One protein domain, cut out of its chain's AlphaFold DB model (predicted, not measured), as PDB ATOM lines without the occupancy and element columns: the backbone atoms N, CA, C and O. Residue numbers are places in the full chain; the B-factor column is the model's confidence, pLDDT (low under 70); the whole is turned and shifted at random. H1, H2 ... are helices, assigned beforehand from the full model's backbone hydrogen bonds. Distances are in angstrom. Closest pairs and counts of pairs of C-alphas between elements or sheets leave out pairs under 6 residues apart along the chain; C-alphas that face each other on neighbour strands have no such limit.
ATOM      1  N   ALA A   2     181.909 221.067 104.196       53.94
ATOM      2  CA  ALA A   2     182.051 220.892 102.733       53.94
ATOM      3  C   ALA A   2     182.259 222.193 101.917       53.94
ATOM      4  O   ALA A   2     183.092 222.235 101.017       53.94
ATOM      5  N   MET A   3     181.591 223.279 102.315       61.31
ATOM      6  CA  MET A   3     181.598 224.558 101.592       61.31
ATOM      7  C   MET A   3     182.973 225.252 101.533       61.31
ATOM      8  O   MET A   3     183.201 226.058 100.638       61.31
ATOM      9  N   LYS A   4     183.887 225.000 102.489       65.44
ATOM     10  CA  LYS A   4     185.225 225.631 102.502       65.44
ATOM     11  C   LYS A   4     186.124 225.024 101.421       65.44
ATOM     12  O   LYS A   4     186.706 225.770 100.640       65.44
ATOM     13  N   MET A   5     186.123 223.692 101.328       71.25
ATOM     14  CA  MET A   5     186.894 222.936 100.336       71.25
ATOM     15  C   MET A   5     186.491 223.288  98.897       71.25
ATOM     16  O   MET A   5     187.346 223.374  98.026       71.25
ATOM     17  N   GLU A   6     185.205 223.538  98.642       78.00
ATOM     18  CA  GLU A   6     184.709 223.910  97.306       78.00
ATOM     19  C   GLU A   6     185.173 225.305  96.866       78.00
ATOM     20  O   GLU A   6     185.487 225.501  95.695       78.00
ATOM     21  N   ASN A   7     185.305 226.261  97.794       83.50
ATOM     22  CA  ASN A   7     185.838 227.587  97.450       83.50
ATOM     23  C   ASN A   7     187.324 227.521  97.100       83.50
ATOM     24  O   ASN A   7     187.749 228.134  96.129       83.50
ATOM     25  N   GLU A   8     188.114 226.793  97.890       85.00
ATOM     26  CA  GLU A   8     189.556 226.652  97.658       85.00
ATOM     27  C   GLU A   8     189.824 225.956  96.317       85.00
ATOM     28  O   GLU A   8     190.691 226.384  95.557       85.00
ATOM     29  N   GLN A   9     189.005 224.956  95.976       85.81
ATOM     30  CA  GLN A   9     189.014 224.300  94.668       85.81
ATOM     31  C   GLN A   9     188.723 225.279  93.521       85.81
ATOM     32  O   GLN A   9     189.440 225.270  92.523       85.81
ATOM     33  N   LEU A  10     187.721 226.151  93.669       86.06
ATOM     34  CA  LEU A  10     187.378 227.162  92.663       86.06
ATOM     35  C   LEU A  10     188.452 228.249  92.516       86.06
ATOM     36  O   LEU A  10     188.750 228.675  91.399       86.06
ATOM     37  N   ILE A  11     189.065 228.682  93.620       87.12
ATOM     38  CA  ILE A  11     190.175 229.645  93.596       87.12
ATOM     39  C   ILE A  11     191.377 229.034  92.872       87.12
ATOM     40  O   ILE A  11     191.961 229.677  91.996       87.12
ATOM     41  N   TRP A  12     191.716 227.783  93.194       87.81
ATOM     42  CA  TRP A  12     192.804 227.060  92.542       87.81
ATOM     43  C   TRP A  12     192.527 226.827  91.054       87.81
ATOM     44  O   TRP A  12     193.412 227.043  90.234       87.81
ATOM     45  N   TYR A  13     191.291 226.480  90.682       88.38
ATOM     46  CA  TYR A  13     190.881 226.369  89.281       88.38
ATOM     47  C   TYR A  13     191.107 227.662  88.506       88.38
ATOM     48  O   TYR A  13     191.775 227.653  87.474       88.38
ATOM     49  N   GLY A  14     190.620 228.788  89.037       87.69
ATOM     50  CA  GLY A  14     190.853 230.086  88.413       87.69
ATOM     51  C   GLY A  14     192.345 230.413  88.323       87.69
ATOM     52  O   GLY A  14     192.797 230.961  87.324       87.69
ATOM     53  N   HIS A  15     193.132 230.050  89.340       88.69
ATOM     54  CA  HIS A  15     194.581 230.231  89.307       88.69
ATOM     55  C   HIS A  15     195.250 229.424  88.185       88.69
ATOM     56  O   HIS A  15     196.091 229.981  87.482       88.69
ATOM     57  N   VAL A  16     194.860 228.160  87.987       88.25
ATOM     58  CA  VAL A  16     195.382 227.309  86.906       88.25
ATOM     59  C   VAL A  16     195.000 227.858  85.531       88.25
ATOM     60  O   VAL A  16     195.889 228.006  84.702       88.25
ATOM     61  N   GLN A  17     193.749 228.285  85.325       86.50
ATOM     62  CA  GLN A  17     193.302 228.888  84.057       86.50
ATOM     63  C   GLN A  17     194.041 230.189  83.694       86.50
ATOM     64  O   GLN A  17     194.184 230.518  82.521       86.50
ATOM     65  N   ARG A  18     194.552 230.928  84.689       88.12
ATOM     66  CA  ARG A  18     195.396 232.120  84.472       88.12
ATOM     67  C   ARG A  18     196.871 231.791  84.233       88.12
ATOM     68  O   ARG A  18     197.655 232.685  83.911       88.12
ATOM     69  N   MET A  19     197.295 230.546  84.441       91.00
ATOM     70  CA  MET A  19     198.663 230.149  84.130       91.00
ATOM     71  C   MET A  19     198.879 230.143  82.618       91.00
ATOM     72  O   MET A  19     197.999 229.774  81.850       91.00
ATOM     73  N   LYS A  20     200.095 230.500  82.187       88.06
ATOM     74  CA  LYS A  20     200.504 230.319  80.789       88.06
ATOM     75  C   LYS A  20     200.309 228.859  80.373       88.06
ATOM     76  O   LYS A  20     200.691 227.959  81.122       88.06
ATOM     77  N   GLU A  21     199.813 228.645  79.157       85.12
ATOM     78  CA  GLU A  21     199.496 227.318  78.612       85.12
ATOM     79  C   GLU A  21     200.698 226.362  78.558       85.12
ATOM     80  O   GLU A  21     200.548 225.146  78.586       85.12
ATOM     81  N   GLU A  22     201.918 226.888  78.552       90.50
ATOM     82  CA  GLU A  22     203.135 226.078  78.598       90.50
ATOM     83  C   GLU A  22     203.315 225.328  79.925       90.50
ATOM     84  O   GLU A  22     203.993 224.293  79.954       90.50
ATOM     85  N   ARG A  23     202.711 225.831  81.011       91.00
ATOM     86  CA  ARG A  23     202.877 225.299  82.365       91.00
ATOM     87  C   ARG A  23     202.150 223.968  82.537       91.00
ATOM     88  O   ARG A  23     201.022 223.774  82.089       91.00
ATOM     89  N   TRP A  46     187.487 215.596  89.653       76.94
ATOM     90  CA  TRP A  46     187.823 216.933  90.125       76.94
ATOM     91  C   TRP A  46     187.354 218.013  89.141       76.94
ATOM     92  O   TRP A  46     186.562 218.861  89.531       76.94
ATOM     93  N   ASN A  47     187.720 217.923  87.853       77.62
ATOM     94  CA  ASN A  47     187.328 218.939  86.867       77.62
ATOM     95  C   ASN A  47     185.805 218.938  86.624       77.62
ATOM     96  O   ASN A  47     185.161 219.980  86.654       77.62
ATOM     97  N   ASN A  48     185.194 217.752  86.529       79.69
ATOM     98  CA  ASN A  48     183.736 217.626  86.434       79.69
ATOM     99  C   ASN A  48     183.015 218.160  87.679       79.69
ATOM    100  O   ASN A  48     181.958 218.775  87.555       79.69
ATOM    101  N   ARG A  49     183.572 217.951  88.880       80.81
ATOM    102  CA  ARG A  49     183.027 218.520  90.116       80.81
ATOM    103  C   ARG A  49     183.110 220.038  90.086       80.81
ATOM    104  O   ARG A  49     182.128 220.671  90.434       80.81
ATOM    105  N   ILE A  50     184.224 220.612  89.636       82.00
ATOM    106  CA  ILE A  50     184.377 222.065  89.514       82.00
ATOM    107  C   ILE A  50     183.357 222.641  88.540       82.00
ATOM    108  O   ILE A  50     182.637 223.565  88.906       82.00
ATOM    109  N   ILE A  51     183.235 222.058  87.344       81.38
ATOM    110  CA  ILE A  51     182.255 222.481  86.336       81.38
ATOM    111  C   ILE A  51     180.837 222.404  86.910       81.38
ATOM    112  O   ILE A  51     180.062 223.352  86.790       81.38
ATOM    113  N   ARG A  52     180.504 221.311  87.604       83.69
ATOM    114  CA  ARG A  52     179.213 221.157  88.273       83.69
ATOM    115  C   ARG A  52     178.986 222.236  89.334       83.69
ATOM    116  O   ARG A  52     177.923 222.845  89.336       83.69
ATOM    117  N   THR A  53     179.974 222.513  90.185       84.31
ATOM    118  CA  THR A  53     179.896 223.583  91.188       84.31
ATOM    119  C   THR A  53     179.710 224.948  90.523       84.31
ATOM    120  O   THR A  53     178.879 225.729  90.970       84.31
ATOM    121  N   MET A  54     180.415 225.232  89.422       81.62
ATOM    122  CA  MET A  54     180.256 226.484  88.673       81.62
ATOM    123  C   MET A  54     178.841 226.638  88.102       81.62
ATOM    124  O   MET A  54     178.258 227.714  88.228       81.62
ATOM    125  N   ILE A  55     178.263 225.568  87.543       83.69
ATOM    126  CA  ILE A  55     176.883 225.552  87.032       83.69
ATOM    127  C   ILE A  55     175.877 225.740  88.173       83.69
ATOM    128  O   ILE A  55     174.991 226.591  88.084       83.69
ATOM    129  N   GLU A  56     176.022 224.984  89.265       83.62
ATOM    130  CA  GLU A  56     175.150 225.081  90.443       83.62
ATOM    131  C   GLU A  56     175.200 226.485  91.064       83.62
ATOM    132  O   GLU A  56     174.185 226.999  91.543       83.62
ATOM    133  N   TRP A  57     176.373 227.124  91.038       83.06
ATOM    134  CA  TRP A  57     176.579 228.454  91.603       83.06
ATOM    135  C   TRP A  57     176.320 229.581  90.601       83.06
ATOM    136  O   TRP A  57     176.402 230.751  90.968       83.06
ATOM    137  N   LYS A  58     175.954 229.236  89.356       82.75
ATOM    138  CA  LYS A  58     175.725 230.172  88.245       82.75
ATOM    139  C   LYS A  58     176.888 231.147  88.053       82.75
ATOM    140  O   LYS A  58     176.685 232.322  87.750       82.75
ATOM    141  N   LEU A  59     178.107 230.661  88.271       81.62
ATOM    142  CA  LEU A  59     179.306 231.460  88.072       81.62
ATOM    143  C   LEU A  59     179.530 231.639  86.564       81.62
ATOM    144  O   LEU A  59     179.446 230.655  85.825       81.62
ATOM    145  N   PRO A  60     179.815 232.865  86.090       76.19
ATOM    146  CA  PRO A  60     180.057 233.095  84.677       76.19
ATOM    147  C   PRO A  60     181.297 232.310  84.218       76.19
ATOM    148  O   PRO A  60     182.313 232.324  84.925       76.19
ATOM    149  N   PRO A  61     181.251 231.666  83.035       66.75
ATOM    150  CA  PRO A  61     182.383 230.927  82.486       66.75
ATOM    151  C   PRO A  61     183.624 231.781  82.274       66.75
ATOM    152  O   PRO A  61     184.684 231.203  82.184       66.75
ATOM    153  N   GLU A  62     183.506 233.108  82.211       71.19
ATOM    154  CA  GLU A  62     184.600 234.083  82.021       71.19
ATOM    155  C   GLU A  62     185.016 234.757  83.347       71.19
ATOM    156  O   GLU A  62     185.927 235.575  83.418       71.19
ATOM    157  N   GLY A  63     184.369 234.406  84.465       68.25
ATOM    158  CA  GLY A  63     184.590 235.046  85.766       68.25
ATOM    159  C   GLY A  63     185.946 234.764  86.426       68.25
ATOM    160  O   GLY A  63     186.198 235.283  87.514       68.25
ATOM    161  N   TRP A  64     186.801 233.943  85.805       72.06
ATOM    162  CA  TRP A  64     188.106 233.517  86.325       72.06
ATOM    163  C   TRP A  64     189.289 234.363  85.842       72.06
ATOM    164  O   TRP A  64     190.404 234.160  86.329       72.06
ATOM    165  N   GLU A  65     189.079 235.325  84.945       71.06
ATOM    166  CA  GLU A  65     190.135 236.201  84.407       71.06
ATOM    167  C   GLU A  65     190.884 236.974  85.502       71.06
ATOM    168  O   GLU A  65     192.082 237.231  85.394       71.06
ATOM    169  N   ASN A  66     190.200 237.289  86.607       79.38
ATOM    170  CA  ASN A  66     190.774 237.989  87.749       79.38
ATOM    171  C   ASN A  66     190.428 237.274  89.064       79.38
ATOM    172  O   ASN A  66     189.263 236.984  89.337       79.38
ATOM    173  N   THR A  67     191.440 237.044  89.910       76.88
ATOM    174  CA  THR A  67     191.285 236.482  91.263       76.88
ATOM    175  C   THR A  67     190.225 237.236  92.068       76.88
ATOM    176  O   THR A  67     189.350 236.612  92.658       76.88
ATOM    177  N   ARG A  68     190.250 238.573  92.028       81.00
ATOM    178  CA  ARG A  68     189.312 239.422  92.770       81.00
ATOM    179  C   ARG A  68     187.877 239.244  92.281       81.00
ATOM    180  O   ARG A  68     186.971 239.089  93.089       81.00
ATOM    181  N   ARG A  69     187.682 239.191  90.961       80.25
ATOM    182  CA  ARG A  69     186.362 238.986  90.350       80.25
ATOM    183  C   ARG A  69     185.807 237.597  90.676       80.25
ATOM    184  O   ARG A  69     184.626 237.462  90.980       80.25
ATOM    185  N   MET A  70     186.667 236.579  90.701       79.75
ATOM    186  CA  MET A  70     186.291 235.227  91.116       79.75
ATOM    187  C   MET A  70     185.851 235.184  92.588       79.75
ATOM    188  O   MET A  70     184.817 234.605  92.915       79.75
ATOM    189  N   GLU A  71     186.599 235.831  93.481       82.75
ATOM    190  CA  GLU A  71     186.245 235.936  94.901       82.75
ATOM    191  C   GLU A  71     184.947 236.719  95.126       82.75
ATOM    192  O   GLU A  71     184.117 236.311  95.944       82.75
ATOM    193  N   GLU A  72     184.745 237.812  94.388       85.44
ATOM    194  CA  GLU A  72     183.520 238.614  94.411       85.44
ATOM    195  C   GLU A  72     182.312 237.792  93.953       85.44
ATOM    196  O   GLU A  72     181.295 237.787  94.644       85.44
ATOM    197  N   ASN A  73     182.438 237.012  92.876       84.12
ATOM    198  CA  ASN A  73     181.373 236.126  92.400       84.12
ATOM    199  C   ASN A  73     181.030 235.032  93.429       84.12
ATOM    200  O   ASN A  73     179.856 234.790  93.716       84.12
ATOM    201  N   ILE A  74     182.043 234.407  94.044       84.06
ATOM    202  CA  ILE A  74     181.845 233.413  95.114       84.06
ATOM    203  C   ILE A  74     181.158 234.057  96.328       84.06
ATOM    204  O   ILE A  74     180.248 233.470  96.922       84.06
ATOM    205  N   ARG A  75     181.578 235.267  96.718       85.19
ATOM    206  CA  ARG A  75     180.982 236.013  97.835       85.19
ATOM    207  C   ARG A  75     179.534 236.388  97.530       85.19
ATOM    208  O   ARG A  75     178.672 236.159  98.376       85.19
ATOM    209  N   HIS A  76     179.269 236.907  96.337       84.12
ATOM    210  CA  HIS A  76     177.938 237.282  95.877       84.12
ATOM    211  C   HIS A  76     176.986 236.080  95.912       84.12
ATOM    212  O   HIS A  76     175.953 236.142  96.582       84.12
ATOM    213  N   TRP A  77     177.378 234.937  95.338       83.50
ATOM    214  CA  TRP A  77     176.581 233.710  95.412       83.50
ATOM    215  C   TRP A  77     176.283 233.288  96.858       83.50
ATOM    216  O   TRP A  77     175.136 232.992  97.194       83.50
ATOM    217  N   LYS A  78     177.283 233.320  97.754       79.75
ATOM    218  CA  LYS A  78     177.069 233.003  99.178       79.75
ATOM    219  C   LYS A  78     176.039 233.924  99.810       79.75
ATOM    220  O   LYS A  78     175.181 233.442 100.546       79.75
ATOM    221  N   THR A  79     176.111 235.226  99.529       82.50
ATOM    222  CA  THR A  79     175.132 236.186 100.048       82.50
ATOM    223  C   THR A  79     173.742 235.904  99.497       82.50
ATOM    224  O   THR A  79     172.801 235.803 100.279       82.50
ATOM    225  N   GLU A  80     173.604 235.653  98.195       81.00
ATOM    226  CA  GLU A  80     172.313 235.324  97.600       81.00
ATOM    227  C   GLU A  80     171.707 234.043  98.176       81.00
ATOM    228  O   GLU A  80     170.522 234.011  98.506       81.00
ATOM    229  N   VAL A  81     172.499 232.976  98.301       80.56
ATOM    230  CA  VAL A  81     172.032 231.691  98.831       80.56
ATOM    231  C   VAL A  81     171.669 231.810 100.302       80.56
ATOM    232  O   VAL A  81     170.625 231.302 100.709       80.56
ATOM    233  N   MET A  82     172.478 232.511 101.098       77.12
ATOM    234  CA  MET A  82     172.172 232.792 102.502       77.12
ATOM    235  C   MET A  82     170.875 233.593 102.637       77.12
ATOM    236  O   MET A  82     170.028 233.231 103.450       77.12
ATOM    237  N   VAL A  83     170.671 234.619 101.804       80.38
ATOM    238  CA  VAL A  83     169.454 235.445 101.794       80.38
ATOM    239  C   VAL A  83     168.232 234.629 101.371       80.38
ATOM    240  O   VAL A  83     167.208 234.655 102.056       80.38
ATOM    241  N   LYS A  84     168.333 233.844 100.290       83.31
ATOM    242  CA  LYS A  84     167.263 232.947  99.819       83.31
ATOM    243  C   LYS A  84     166.906 231.910 100.889       83.31
ATOM    244  O   LYS A  84     165.727 231.696 101.168       83.31
ATOM    245  N   LYS A  85     167.912 231.310 101.535       81.31
ATOM    246  CA  LYS A  85     167.734 230.342 102.628       81.31
ATOM    247  C   LYS A  85     167.088 230.980 103.856       81.31
ATOM    248  O   LYS A  85     166.168 230.398 104.420       81.31
ATOM    249  N   TRP A  86     167.531 232.173 104.247       83.19
ATOM    250  CA  TRP A  86     166.950 232.923 105.360       83.19
ATOM    251  C   TRP A  86     165.478 233.258 105.107       83.19
ATOM    252  O   TRP A  86     164.639 232.988 105.965       83.19
ATOM    253  N   LYS A  87     165.148 233.764 103.913       82.94
ATOM    254  CA  LYS A  87     163.770 234.095 103.531       82.94
ATOM    255  C   LYS A  87     162.873 232.855 103.564       82.94
ATOM    256  O   LYS A  87     161.861 232.861 104.254       82.94
ATOM    257  N   LYS A  88     163.327 231.752 102.955       85.94
ATOM    258  CA  LYS A  88     162.631 230.458 102.997       85.94
ATOM    259  C   LYS A  88     162.389 229.975 104.432       85.94
ATOM    260  O   LYS A  88     161.275 229.588 104.761       85.94
ATOM    261  N   ASN A  89     163.402 230.027 105.298       85.25
ATOM    262  CA  ASN A  89     163.266 229.620 106.700       85.25
ATOM    263  C   ASN A  89     162.287 230.510 107.479       85.25
ATOM    264  O   ASN A  89     161.522 230.003 108.295       85.25
ATOM    265  N   LYS A  90     162.285 231.822 107.220       88.06
ATOM    266  CA  LYS A  90     161.329 232.765 107.815       88.06
ATOM    267  C   LYS A  90     159.891 232.436 107.408       88.06
ATOM    268  O   LYS A  90     159.002 232.458 108.256       88.06
ATOM    269  N   ASP A  91     159.674 232.107 106.139       90.12
ATOM    270  CA  ASP A  91     158.356 231.741 105.615       90.12
ATOM    271  C   ASP A  91     157.881 230.389 106.175       90.12
ATOM    272  O   ASP A  91     156.728 230.261 106.584       90.12
ATOM    273  N   LEU A  92     158.787 229.412 106.310       88.12
ATOM    274  CA  LEU A  92     158.528 228.139 107.000       88.12
ATOM    275  C   LEU A  92     158.131 228.343 108.466       88.12
ATOM    276  O   LEU A  92     157.157 227.750 108.925       88.12
ATOM    277  N   LEU A  93     158.850 229.202 109.192       84.75
ATOM    278  CA  LEU A  93     158.551 229.484 110.595       84.75
ATOM    279  C   LEU A  93     157.185 230.169 110.747       84.75
ATOM    280  O   LEU A  93     156.424 229.845 111.657       84.75
ATOM    281  N   LYS A  94     156.835 231.075 109.825       88.62
ATOM    282  CA  LYS A  94     155.487 231.660 109.760       88.62
ATOM    283  C   LYS A  94     154.418 230.593 109.524       88.62
ATOM    284  O   LYS A  94     153.423 230.593 110.241       88.62
ATOM    285  N   ALA A  95     154.623 229.687 108.569       88.69
ATOM    286  CA  ALA A  95     153.669 228.620 108.264       88.69
ATOM    287  C   ALA A  95     153.451 227.679 109.462       88.69
ATOM    288  O   ALA A  95     152.311 227.385 109.813       88.69
ATOM    289  N   GLN A  96     154.529 227.290 110.150       88.69
ATOM    290  CA  GLN A  96     154.453 226.475 111.365       88.69
ATOM    291  C   GLN A  96     153.701 227.184 112.494       88.69
ATOM    292  O   GLN A  96     152.898 226.563 113.187       88.69
ATOM    293  N   ASN A  97     153.926 228.488 112.673       88.62
ATOM    294  CA  ASN A  97     153.212 229.267 113.683       88.62
ATOM    295  C   ASN A  97     151.713 229.366 113.371       88.62
ATOM    296  O   ASN A  97     150.907 229.222 114.284       88.62
ATOM    297  N   VAL A  98     151.328 229.542 112.102       89.19
ATOM    298  CA  VAL A  98     149.915 229.527 111.684       89.19
ATOM    299  C   VAL A  98     149.280 228.166 111.970       89.19
ATOM    300  O   VAL A  98     148.220 228.109 112.587       89.19
ATOM    301  N   GLU A  99     149.940 227.070 111.595       88.00
ATOM    302  CA  GLU A  99     149.448 225.713 111.858       88.00
ATOM    303  C   GLU A  99     149.288 225.449 113.362       88.00
ATOM    304  O   GLU A  99     148.282 224.894 113.806       88.00
ATOM    305  N   LYS A 100     150.258 225.896 114.165       90.25
ATOM    306  CA  LYS A 100     150.215 225.771 115.622       90.25
ATOM    307  C   LYS A 100     149.036 226.553 116.210       90.25
ATOM    308  O   LYS A 100     148.304 226.004 117.031       90.25
ATOM    309  N   THR A 101     148.802 227.784 115.759       86.00
ATOM    310  CA  THR A 101     147.653 228.600 116.183       86.00
ATOM    311  C   THR A 101     146.319 227.968 115.786       86.00
ATOM    312  O   THR A 101     145.408 227.907 116.607       86.00
ATOM    313  N   LEU A 102     146.205 227.434 114.566       86.00
ATOM    314  CA  LEU A 102     144.995 226.741 114.111       86.00
ATOM    315  C   LEU A 102     144.707 225.490 114.951       86.00
ATOM    316  O   LEU A 102     143.564 225.275 115.347       86.00
ATOM    317  N   LYS A 103     145.737 224.705 115.297       86.81
ATOM    318  CA  LYS A 103     145.595 223.555 116.207       86.81
ATOM    319  C   LYS A 103     145.072 223.970 117.582       86.81
ATOM    320  O   LYS A 103     144.171 223.312 118.097       86.81
ATOM    321  N   TYR A 104     145.582 225.069 118.148       84.38
ATOM    322  CA  TYR A 104     145.078 225.602 119.418       84.38
ATOM    323  C   TYR A 104     143.614 226.046 119.324       84.38
ATOM    324  O   TYR A 104     142.830 225.681 120.196       84.38
ATOM    325  N   MET A 105     143.228 226.774 118.267       82.25
ATOM    326  CA  MET A 105     141.846 227.243 118.095       82.25
ATOM    327  C   MET A 105     140.847 226.091 117.896       82.25
ATOM    328  O   MET A 105     139.749 226.124 118.446       82.25
ATOM    329  N   LEU A 106     141.230 225.041 117.164       81.88
ATOM    330  CA  LEU A 106     140.402 223.841 116.996       81.88
ATOM    331  C   LEU A 106     140.250 223.065 118.315       81.88
ATOM    332  O   LEU A 106     139.147 222.639 118.657       81.88
ATOM    333  N   GLN A 107     141.330 222.938 119.096       76.50
ATOM    334  CA  GLN A 107     141.285 222.313 120.422       76.50
ATOM    335  C   GLN A 107     140.459 223.121 121.432       76.50
ATOM    336  O   GLN A 107     139.763 222.523 122.252       76.50
ATOM    337  N   SER A 108     140.492 224.456 121.387       65.75
ATOM    338  CA  SER A 108     139.681 225.289 122.280       65.75
ATOM    339  C   SER A 108     138.195 225.264 121.916       65.75
ATOM    340  O   SER A 108     137.369 225.235 122.822       65.75
ATOM    341  N   ASN A 109     137.842 225.191 120.626       64.12
ATOM    342  CA  ASN A 109     136.443 225.071 120.190       64.12
ATOM    343  C   ASN A 109     135.820 223.716 120.564       64.12
ATOM    344  O   ASN A 109     134.658 223.662 120.943       64.12
ATOM    345  N   SER A 110     136.600 222.627 120.557       58.97
ATOM    346  CA  SER A 110     136.146 221.313 121.054       58.97
ATOM    347  C   SER A 110     135.954 221.229 122.577       58.97
ATOM    348  O   SER A 110     135.465 220.220 123.077       58.97
ATOM    349  N   ARG A 111     136.369 222.261 123.326       54.88
ATOM    350  CA  ARG A 111     136.263 222.343 124.793       54.88
ATOM    351  C   ARG A 111     135.227 223.362 125.272       54.88
ATOM    352  O   ARG A 111     135.077 223.519 126.481       54.88
TER     353      ARG A 111
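Overview. This is residues 2 to 23 and 46 to 111 of the 116 residues of an uncharacterized protein of Zootermopsis nevadensis (UniProt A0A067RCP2). One long, straight helix, H3, has its first part in a small body with two shorter helices, H1 and H2, while residues 82 to 111 stick out as a free arm. H1 runs beside the start of H3, and H2 crosses H1. The 88 printed residues hold three named helices, H1, H2, H3, and no named strand: all helix. The whole is an extended rod, radius of gyration of the C-alphas 21.9 A, spanning 81 by 22 by 18 A.

Arrangement. H3, residues 67 to 109, touches H1, residues 2 to 17, with residues 67 to 74 alone; the closest C-alphas, Gly 14 and Thr 67, are 7.0 A apart. They run opposite ways at a shallow tilt of 24 degrees. H1 touches H2, residues 46 to 56, with residues 6 to 13 alone; the closest C-alphas, Leu 10 and Ile 50, are 6.7 A apart. Their lines are about perpendicular, 73 degrees. H2 and H3 are apart. Every O i to N i+4 pair is within hydrogen-bond range in H2 and H3, and 11 of 12 in H1.

Along the chain. H3 measures 63.0 A, from C-alpha 67 at (191.285, 236.482, 91.263) to C-alpha 109 at (136.443, 225.071, 120.190). H1 measures 23.2 A and H2 15.1 A.

Size, cuts and confidence. Residues 24 to 45 are not printed; C-alphas 23 and 46 are 18.9 A apart. The H2 to H3 link is short. Residues 2 to 4, 61, 63 and 108 to 111 have pLDDT under 70.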